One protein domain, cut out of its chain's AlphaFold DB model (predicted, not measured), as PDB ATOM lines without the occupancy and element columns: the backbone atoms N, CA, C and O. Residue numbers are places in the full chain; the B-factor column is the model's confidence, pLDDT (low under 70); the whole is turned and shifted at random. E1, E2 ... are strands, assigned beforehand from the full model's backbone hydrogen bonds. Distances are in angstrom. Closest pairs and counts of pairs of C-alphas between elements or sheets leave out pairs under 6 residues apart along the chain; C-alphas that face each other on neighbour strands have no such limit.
ATOM      1  N   LEU A  13      55.755  49.599  12.229       69.19
ATOM      2  CA  LEU A  13      56.370  49.154  13.477       69.19
ATOM      3  C   LEU A  13      56.193  50.232  14.545       69.19
ATOM      4  O   LEU A  13      56.652  51.362  14.374       69.19
ATOM      5  N   GLU A  14      55.564  49.870  15.658       76.00
ATOM      6  CA  GLU A  14      55.321  50.766  16.786       76.00
ATOM      7  C   GLU A  14      55.822  50.147  18.095       76.00
ATOM      8  O   GLU A  14      55.685  48.947  18.342       76.00
ATOM      9  N   LYS A  15      56.397  50.978  18.970       69.94
ATOM     10  CA  LYS A  15      56.659  50.594  20.362       69.94
ATOM     11  C   LYS A  15      55.367  50.707  21.150       69.94
ATOM     12  O   LYS A  15      54.760  51.774  21.127       69.94
ATOM     13  N   VAL A  16      54.992  49.670  21.892       64.94
ATOM     14  CA  VAL A  16      53.693  49.657  22.575       64.94
ATOM     15  C   VAL A  16      53.823  49.339  24.060       64.94
ATOM     16  O   VAL A  16      54.672  48.549  24.467       64.94
ATOM     17  N   ASP A  17      52.957  49.959  24.868       59.28
ATOM     18  CA  ASP A  17      52.606  49.467  26.199       59.28
ATOM     19  C   ASP A  17      51.520  48.393  26.039       59.28
ATOM     20  O   ASP A  17      50.395  48.674  25.624       59.28
ATOM     21  N   ILE A  18      51.865  47.137  26.330       54.75
ATOM     22  CA  ILE A  18      51.042  45.939  26.061       54.75
ATOM     23  C   ILE A  18      49.655  46.016  26.703       54.75
ATOM     24  O   ILE A  18      48.729  45.345  26.254       54.75
ATOM     25  N   GLN A  19      49.482  46.868  27.715       53.38
ATOM     26  CA  GLN A  19      48.196  47.091  28.372       53.38
ATOM     27  C   GLN A  19      47.137  47.743  27.465       53.38
ATOM     28  O   GLN A  19      45.952  47.663  27.786       53.38
ATOM     29  N   GLU A  20      47.517  48.369  26.344       50.88
ATOM     30  CA  GLU A  20      46.584  49.114  25.483       50.88
ATOM     31  C   GLU A  20      45.987  48.307  24.319       50.88
ATOM     32  O   GLU A  20      45.062  48.789  23.659       50.88
ATOM     33  N   ILE A  21      46.451  47.078  24.060       57.91
ATOM     34  CA  ILE A  21      45.998  46.308  22.893       57.91
ATOM     35  C   ILE A  21      45.203  45.094  23.337       57.91
ATOM     36  O   ILE A  21      45.747  44.077  23.753       57.91
ATOM     37  N   GLY A  22      43.882  45.224  23.225       60.41
ATOM     38  CA  GLY A  22      42.967  44.105  23.387       60.41
ATOM     39  C   GLY A  22      43.087  43.121  22.226       60.41
ATOM     40  O   GLY A  22      43.112  43.528  21.060       60.41
ATOM     41  N   GLU A  23      43.109  41.830  22.553       67.44
ATOM     42  CA  GLU A  23      42.953  40.753  21.579       67.44
ATOM     43  C   GLU A  23      41.632  40.928  20.817       67.44
ATOM     44  O   GLU A  23      40.579  41.203  21.404       67.44
ATOM     45  N   LYS A  24      41.691  40.791  19.491       80.38
ATOM     46  CA  LYS A  24      40.510  40.787  18.625       80.38
ATOM     47  C   LYS A  24      40.313  39.381  18.088       80.38
ATOM     48  O   LYS A  24      41.271  38.724  17.702       80.38
ATOM     49  N   GLU A  25      39.062  38.943  18.012       87.06
ATOM     50  CA  GLU A  25      38.746  37.648  17.398       87.06
ATOM     51  C   GLU A  25      38.814  37.689  15.865       87.06
ATOM     52  O   GLU A  25      39.021  36.657  15.230       87.06
ATOM     53  N   GLU A  26      38.623  38.870  15.272       92.00
ATOM     54  CA  GLU A  26      38.550  39.071  13.826       92.00
ATOM     55  C   GLU A  26      39.283  40.355  13.412       92.00
ATOM     56  O   GLU A  26      39.252  41.382  14.101       92.00
ATOM     57  N   TYR A  27      39.919  40.296  12.248       92.06
ATOM     58  CA  TYR A  27      40.753  41.341  11.670       92.06
ATOM     59  C   TYR A  27      40.281  41.649  10.256       92.06
ATOM     60  O   TYR A  27      39.745  40.789   9.566       92.06
ATOM     61  N   LYS A  28      40.458  42.891   9.809       89.69
ATOM     62  CA  LYS A  28      40.020  43.297   8.470       89.69
ATOM     63  C   LYS A  28      41.171  43.302   7.471       89.69
ATOM     64  O   LYS A  28      41.192  42.485   6.565       89.69
ATOM     65  N   ASP A  29      42.105  44.232   7.654       86.06
ATOM     66  CA  ASP A  29      43.151  44.512   6.664       86.06
ATOM     67  C   ASP A  29      44.556  44.170   7.206       86.06
ATOM     68  O   ASP A  29      45.438  43.790   6.439       86.06
ATOM     69  N   PHE A  30      44.759  44.256   8.526       90.50
ATOM     70  CA  PHE A  30      46.061  44.089   9.181       90.50
ATOM     71  C   PHE A  30      45.962  43.221  10.434       90.50
ATOM     72  O   PHE A  30      44.948  43.245  11.138       90.50
ATOM     73  N   TYR A  31      47.047  42.508  10.724       91.56
ATOM     74  CA  TYR A  31      47.260  41.753  11.948       91.56
ATOM     75  C   TYR A  31      48.448  42.336  12.735       91.56
ATOM     76  O   TYR A  31      49.530  42.493  12.160       91.56
ATOM     77  N   PRO A  32      48.275  42.667  14.028       92.69
ATOM     78  CA  PRO A  32      49.366  43.111  14.882       92.69
ATOM     79  C   PRO A  32      50.194  41.907  15.338       92.69
ATOM     80  O   PRO A  32      49.703  41.041  16.062       92.69
ATOM     81  N   VAL A  33      51.464  41.860  14.943       93.38
ATOM     82  CA  VAL A  33      52.408  40.843  15.413       93.38
ATOM     83  C   VAL A  33      53.218  41.390  16.574       93.38
ATOM     84  O   VAL A  33      53.949  42.368  16.420       93.38
ATOM     85  N   TYR A  34      53.130  40.730  17.724       92.94
ATOM     86  CA  TYR A  34      53.936  41.058  18.895       92.94
ATOM     87  C   TYR A  34      55.357  40.519  18.732       92.94
ATOM     88  O   TYR A  34      55.566  39.328  18.493       92.94
ATOM     89  N   LEU A  35      56.338  41.406  18.880       95.00
ATOM     90  CA  LEU A  35      57.759  41.122  18.748       95.00
ATOM     91  C   LEU A  35      58.460  41.314  20.097       95.00
ATOM     92  O   LEU A  35      58.413  42.400  20.667       95.00
ATOM     93  N   SER A  36      59.178  40.298  20.576       92.94
ATOM     94  CA  SER A  36      59.984  40.347  21.801       92.94
ATOM     95  C   SER A  36      61.462  40.109  21.498       92.94
ATOM     96  O   SER A  36      61.873  39.025  21.074       92.94
ATOM     97  N   SER A  37      62.286  41.123  21.765       88.12
ATOM     98  CA  SER A  37      63.739  41.076  21.554       88.12
ATOM     99  C   SER A  37      64.538  40.860  22.839       88.12
ATOM    100  O   SER A  37      65.744  40.647  22.806       88.12
ATOM    101  N   GLY A  38      63.882  40.931  24.000       77.12
ATOM    102  CA  GLY A  38      64.536  40.870  25.304       77.12
ATOM    103  C   GLY A  38      64.901  42.209  25.933       77.12
ATOM    104  O   GLY A  38      65.081  42.249  27.146       77.12
ATOM    105  N   GLN A  39      64.952  43.292  25.153       80.00
ATOM    106  CA  GLN A  39      65.072  44.662  25.677       80.00
ATOM    107  C   GLN A  39      63.742  45.426  25.680       80.00
ATOM    108  O   GLN A  39      63.666  46.532  26.211       80.00
ATOM    109  N   GLY A  40      62.697  44.835  25.105       82.19
ATOM    110  CA  GLY A  40      61.349  45.378  25.076       82.19
ATOM    111  C   GLY A  40      60.457  44.581  24.136       82.19
ATOM    112  O   GLY A  40      60.878  43.566  23.564       82.19
ATOM    113  N   GLU A  41      59.236  45.077  23.994       88.19
ATOM    114  CA  GLU A  41      58.209  44.544  23.110       88.19
ATOM    115  C   GLU A  41      57.786  45.633  22.115       88.19
ATOM    116  O   GLU A  41      57.671  46.811  22.461       88.19
ATOM    117  N   GLU A  42      57.620  45.240  20.857       91.69
ATOM    118  CA  GLU A  42      57.167  46.100  19.760       91.69
ATOM    119  C   GLU A  42      56.081  45.378  18.973       91.69
ATOM    120  O   GLU A  42      55.951  44.156  19.064       91.69
ATOM    121  N   ILE A  43      55.301  46.123  18.198       91.69
ATOM    122  CA  ILE A  43      54.262  45.555  17.349       91.69
ATOM    123  C   ILE A  43      54.519  45.924  15.911       91.69
ATOM    124  O   ILE A  43      54.658  47.097  15.569       91.69
ATOM    125  N   LEU A  44      54.555  44.889  15.083       92.69
ATOM    126  CA  LEU A  44      54.626  44.992  13.643       92.69
ATOM    127  C   LEU A  44      53.237  44.714  13.068       92.69
ATOM    128  O   LEU A  44      52.757  43.583  13.108       92.69
ATOM    129  N   GLU A  45      52.580  45.739  12.540       91.81
ATOM    130  CA  GLU A  45      51.332  45.581  11.800       91.81
ATOM    131  C   GLU A  45      51.635  45.067  10.392       91.81
ATOM    132  O   GLU A  45      52.302  45.736   9.594       91.81
ATOM    133  N   LEU A  46      51.132  43.873  10.086       93.19
ATOM    134  CA  LEU A  46      51.307  43.217   8.793       93.19
ATOM    135  C   LEU A  46      49.974  43.127   8.048       93.19
ATOM    136  O   LEU A  46      48.964  42.784   8.664       93.19
ATOM    137  N   PRO A  47      49.940  43.397   6.732       92.25
ATOM    138  CA  PRO A  47      48.732  43.212   5.942       92.25
ATOM    139  C   PRO A  47      48.360  41.729   5.866       92.25
ATOM    140  O   PRO A  47      49.225  40.878   5.644       92.25
ATOM    141  N   ILE A  48      47.074  41.418   6.007       92.00
ATOM    142  CA  ILE A  48      46.566  40.057   5.808       92.00
ATOM    143  C   ILE A  48      46.241  39.878   4.326       92.00
ATOM    144  O   ILE A  48      45.468  40.648   3.753       92.00
ATOM    145  N   ILE A  49      46.826  38.860   3.701       90.00
ATOM    146  CA  ILE A  49      46.603  38.535   2.292       90.00
ATOM    147  C   ILE A  49      46.067  37.119   2.141       90.00
ATOM    148  O   ILE A  49      46.471  36.211   2.862       90.00
ATOM    149  N   GLN A  50      45.196  36.920   1.158       89.69
ATOM    150  CA  GLN A  50      44.786  35.592   0.719       89.69
ATOM    151  C   GLN A  50      45.933  34.934  -0.059       89.69
ATOM    152  O   GLN A  50      46.497  35.555  -0.961       89.69
ATOM    153  N   LEU A  51      46.284  33.693   0.290       86.31
ATOM    154  CA  LEU A  51      47.437  33.006  -0.299       86.31
ATOM    155  C   LEU A  51      47.221  32.659  -1.780       86.31
ATOM    156  O   LEU A  51      48.118  32.870  -2.595       86.31
ATOM    157  N   ASP A  52      46.038  32.150  -2.122       85.25
ATOM    158  CA  ASP A  52      45.614  31.920  -3.500       85.25
ATOM    159  C   ASP A  52      44.315  32.702  -3.774       85.25
ATOM    160  O   ASP A  52      43.248  32.307  -3.288       85.25
ATOM    161  N   PRO A  53      44.382  33.831  -4.505       80.06
ATOM    162  CA  PRO A  53      43.219  34.675  -4.761       80.06
ATOM    163  C   PRO A  53      42.195  34.015  -5.694       80.06
ATOM    164  O   PRO A  53      41.045  34.450  -5.724       80.06
ATOM    165  N   ASP A  54      42.586  32.973  -6.436       85.31
ATOM    166  CA  ASP A  54      41.710  32.264  -7.370       85.31
ATOM    167  C   ASP A  54      40.949  31.108  -6.690       85.31
ATOM    168  O   ASP A  54      40.001  30.561  -7.262       85.31
ATOM    169  N   ILE A  55      41.332  30.736  -5.461       82.12
ATOM    170  CA  ILE A  55      40.674  29.693  -4.665       82.12
ATOM    171  C   ILE A  55      39.762  30.336  -3.619       82.12
ATOM    172  O   ILE A  55      40.221  30.977  -2.674       82.12
ATOM    173  N   GLU A  56      38.453  30.109  -3.756       78.31
ATOM    174  CA  GLU A  56      37.457  30.520  -2.762       78.31
ATOM    175  C   GLU A  56      37.770  29.895  -1.390       78.31
ATOM    176  O   GLU A  56      38.029  28.694  -1.290       78.31
ATOM    177  N   ASN A  57      37.742  30.709  -0.330       77.50
ATOM    178  CA  ASN A  57      38.136  30.324   1.031       77.50
ATOM    179  C   ASN A  57      39.587  29.819   1.157       77.50
ATOM    180  O   ASN A  57      39.885  29.013   2.043       77.50
ATOM    181  N   SER A  58      40.506  30.282   0.298       84.81
ATOM    182  CA  SER A  58      41.939  30.096   0.548       84.81
ATOM    183  C   SER A  58      42.306  30.654   1.922       84.81
ATOM    184  O   SER A  58      41.799  31.691   2.351       84.81
ATOM    185  N   ILE A  59      43.256  29.992   2.580       91.31
ATOM    186  CA  ILE A  59      43.871  30.517   3.794       91.31
ATOM    187  C   ILE A  59      44.498  31.892   3.538       91.31
ATOM    188  O   ILE A  59      44.929  32.197   2.415       91.31
ATOM    189  N   GLY A  60      44.549  32.700   4.590       91.94
ATOM    190  CA  GLY A  60      45.254  33.972   4.621       91.94
ATOM    191  C   GLY A  60      46.531  33.896   5.453       91.94
ATOM    192  O   GLY A  60      46.645  33.062   6.352       91.94
ATOM    193  N   ILE A  61      47.473  34.788   5.161       90.94
ATOM    194  CA  ILE A  61      48.720  34.973   5.913       90.94
ATOM    195  C   ILE A  61      48.925  36.454   6.232       90.94
ATOM    196  O   ILE A  61      48.528  37.316   5.444       90.94
ATOM    197  N   ALA A  62      49.568  36.758   7.359       93.44
ATOM    198  CA  ALA A  62      50.047  38.111   7.624       93.44
ATOM    199  C   ALA A  62      51.386  38.297   6.895       93.44
ATOM    200  O   ALA A  62      52.415  37.761   7.303       93.44
ATOM    201  N   LEU A  63      51.371  39.009   5.769       92.19
ATOM    202  CA  LEU A  63      52.525  39.084   4.880       92.19
ATOM    203  C   LEU A  63      53.611  39.975   5.481       92.19
ATOM    204  O   LEU A  63      53.455  41.193   5.540       92.19
ATOM    205  N   PHE A  64      54.761  39.379   5.787       93.75
ATOM    206  CA  PHE A  64      56.018  40.107   5.900       93.75
ATOM    207  C   PHE A  64      56.872  39.880   4.651       93.75
ATOM    208  O   PHE A  64      57.281  38.769   4.341       93.75
ATOM    209  N   TYR A  65      57.139  40.959   3.927       90.50
ATOM    210  CA  TYR A  65      57.973  41.003   2.735       90.50
ATOM    211  C   TYR A  65      59.139  41.970   2.972       90.50
ATOM    212  O   TYR A  65      59.038  43.179   2.737       90.50
ATOM    213  N   SER A  66      60.255  41.441   3.480       89.31
ATOM    214  CA  SER A  66      61.371  42.249   3.999       89.31
ATOM    215  C   SER A  66      62.019  43.177   2.961       89.31
ATOM    216  O   SER A  66      62.510  44.246   3.308       89.31
ATOM    217  N   GLU A  67      61.998  42.815   1.675       87.88
ATOM    218  CA  GLU A  67      62.544  43.642   0.587       87.88
ATOM    219  C   GLU A  67      61.689  44.872   0.245       87.88
ATOM    220  O   GLU A  67      62.182  45.782  -0.419       87.88
ATOM    221  N   GLN A  68      60.417  44.898   0.658       88.44
ATOM    222  CA  GLN A  68      59.495  46.019   0.425       88.44
ATOM    223  C   GLN A  68      59.229  46.839   1.692       88.44
ATOM    224  O   GLN A  68      58.569  47.869   1.612       88.44
ATOM    225  N   ALA A  69      59.709  46.389   2.852       89.38
ATOM    226  CA  ALA A  69      59.586  47.144   4.089       89.38
ATOM    227  C   ALA A  69      60.521  48.363   4.085       89.38
ATOM    228  O   ALA A  69      61.605  48.335   3.492       89.38
ATOM    229  N   ASP A  70      60.120  49.414   4.799       89.88
ATOM    230  CA  ASP A  70      60.952  50.598   4.980       89.88
ATOM    231  C   ASP A  70      62.288  50.240   5.648       89.88
ATOM    232  O   ASP A  70      62.367  49.402   6.552       89.88
ATOM    233  N   LEU A  71      63.359  50.916   5.221       91.62
ATOM    234  CA  LEU A  71      64.710  50.654   5.728       91.62
ATOM    235  C   LEU A  71      64.801  50.811   7.250       91.62
ATOM    236  O   LEU A  71      65.498  50.030   7.886       91.62
ATOM    237  N   VAL A 230      47.966  31.294  10.937       95.00
ATOM    238  CA  VAL A 230      47.272  31.185   9.650       95.00
ATOM    239  C   VAL A 230      45.843  31.688   9.828       95.00
ATOM    240  O   VAL A 230      45.232  31.492  10.876       95.00
ATOM    241  N   PHE A 231      45.283  32.328   8.805       95.06
ATOM    242  CA  PHE A 231      43.945  32.906   8.864       95.06
ATOM    243  C   PHE A 231      42.961  32.137   7.989       95.06
ATOM    244  O   PHE A 231      43.302  31.622   6.923       95.06
ATOM    245  N   THR A 232      41.702  32.129   8.410       94.62
ATOM    246  CA  THR A 232      40.560  31.765   7.575       94.62
ATOM    247  C   THR A 232      39.642  32.967   7.406       94.62
ATOM    248  O   THR A 232      39.586  33.843   8.276       94.62
ATOM    249  N   GLN A 233      38.941  33.028   6.280       92.00
ATOM    250  CA  GLN A 233      37.975  34.085   6.029       92.00
ATOM    251  C   GLN A 233      36.618  33.708   6.632       92.00
ATOM    252  O   GLN A 233      36.147  32.580   6.492       92.00
ATOM    253  N   THR A 234      35.987  34.650   7.323       90.62
ATOM    254  CA  THR A 234      34.654  34.487   7.909       90.62
ATOM    255  C   THR A 234      33.565  34.842   6.895       90.62
ATOM    256  O   THR A 234      33.826  35.473   5.870       90.62
ATOM    257  N   GLU A 235      32.306  34.503   7.196       87.19
ATOM    258  CA  GLU A 235      31.153  34.853   6.344       87.19
ATOM    259  C   GLU A 235      30.996  36.370   6.127       87.19
ATOM    260  O   GLU A 235      30.402  36.807   5.141       87.19
ATOM    261  N   THR A 236      31.533  37.190   7.037       86.88
ATOM    262  CA  THR A 236      31.517  38.658   6.948       86.88
ATOM    263  C   THR A 236      32.675  39.218   6.117       86.88
ATOM    264  O   THR A 236      32.763  40.434   5.932       86.88
ATOM    265  N   GLY A 237      33.551  38.351   5.598       87.19
ATOM    266  CA  GLY A 237      34.735  38.713   4.825       87.19
ATOM    267  C   GLY A 237      35.928  39.153   5.675       87.19
ATOM    268  O   GLY A 237      36.919  39.605   5.103       87.19
ATOM    269  N   LEU A 238      35.842  39.037   7.005       92.50
ATOM    270  CA  LEU A 238      36.938  39.309   7.935       92.50
ATOM    271  C   LEU A 238      37.860  38.091   8.062       92.50
ATOM    272  O   LEU A 238      37.496  36.973   7.710       92.50
ATOM    273  N   TRP A 239      39.058  38.308   8.584       94.31
ATOM    274  CA  TRP A 239      40.053  37.277   8.837       94.31
ATOM    275  C   TRP A 239      40.050  36.871  10.300       94.31
ATOM    276  O   TRP A 239      40.180  37.711  11.193       94.31
ATOM    277  N   LYS A 240      39.962  35.569  10.540       94.88
ATOM    278  CA  LYS A 240      40.049  34.971  11.866       94.88
ATOM    279  C   LYS A 240      41.277  34.061  11.939       94.88
ATOM    280  O   LYS A 240      41.405  33.193  11.073       94.88
ATOM    281  N   PRO A 241      42.167  34.232  12.933       95.06
ATOM    282  CA  PRO A 241      43.244  33.281  13.179       95.06
ATOM    283  C   PRO A 241      42.688  31.874  13.399       95.06
ATOM    284  O   PRO A 241      41.703  31.693  14.123       95.06
ATOM    285  N   LEU A 242      43.327  30.877  12.799       94.38
ATOM    286  CA  LEU A 242      43.066  29.477  13.089       94.38
ATOM    287  C   LEU A 242      43.605  29.165  14.493       94.38
ATOM    288  O   LEU A 242      44.810  29.332  14.713       94.38
ATOM    289  N   PRO A 243      42.759  28.733  15.450       93.06
ATOM    290  CA  PRO A 243      43.171  28.546  16.842       93.06
ATOM    291  C   PRO A 243      44.351  27.594  17.034       93.06
ATOM    292  O   PRO A 243      45.150  27.774  17.944       93.06
ATOM    293  N   GLU A 244      44.475  26.584  16.178       93.06
ATOM    294  CA  GLU A 244      45.567  25.613  16.179       93.06
ATOM    295  C   GLU A 244      46.901  26.171  15.670       93.06
ATOM    296  O   GLU A 244      47.892  25.451  15.686       93.06
ATOM    297  N   THR A 245      46.919  27.419  15.200       93.50
ATOM    298  CA  THR A 245      48.106  28.113  14.686       93.50
ATOM    299  C   THR A 245      48.449  29.372  15.475       93.50
ATOM    300  O   THR A 245      49.282  30.130  15.005       93.50
ATOM    301  N   LEU A 246      47.780  29.626  16.605       89.44
ATOM    302  CA  LEU A 246      48.113  30.719  17.530       89.44
ATOM    303  C   LEU A 246      49.299  30.363  18.436       89.44
ATOM    304  O   LEU A 246      49.542  29.149  18.650       89.44
TER     305      LEU A 246
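AT A GLANCE: This is residues 13 to 71 and 230 to 246 of the 246 residues of the protein "Pribosyltran domain-containing protein" of candidate division WWE3 bacterium CG10_big_fil_rev_8_21_14_0_10_32_10 (UniProt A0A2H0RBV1). With little regular structure, this is a long two-strand ribbon, E2 and E3, with short E1 and E4 along E3's other side and a small hairpin, E5 and E6, by E4. The 76 printed residues include six named strands, E1 to E6 in order, antiparallel, under half of the residues; the class is all strand. It is only just compact, close to loose: radius of gyration of the C-alphas 13.7 A, spans 42 by 30 by 20 A.

HOW THE PARTS SIT: Start at E1, residues 13 to 15, antiparallel to E3, residues 41 to 50; N 14 and O 43 are 2.9 A apart. On E3's other side find E2, residues 30 to 36, its hairpin partner, with N 33 and O 44 at 2.8 A. E4, residues 60 to 62, on E1's side, forms a hairpin with E3, N 49 and O 61 at 2.9 A; E2, E3 and E4 make a meander, each strand the antiparallel neighbour of the one before. E5, residues 231 to 233, and E6, residues 239 to 241, form a hairpin, N 232 and O 240 at 2.9 A. The closest C-alphas of E4 and E5, Gly 60 and Phe 231, are 4.6 A apart.

IN THESE COORDINATES: Find C-alpha 13 at (56.370, 49.154, 13.477). E2 is 19.2 A long; E3 runs 27.6 A to C-alpha 50 at (44.786, 35.592, 0.719).

THE WHOLE: Residues 72 to 229 are cut out, a 26.4 A gap between C-alphas 71 and 230. The link E1 to E2 is long; pLDDT is under 70 at residues 13 and 15 to 23.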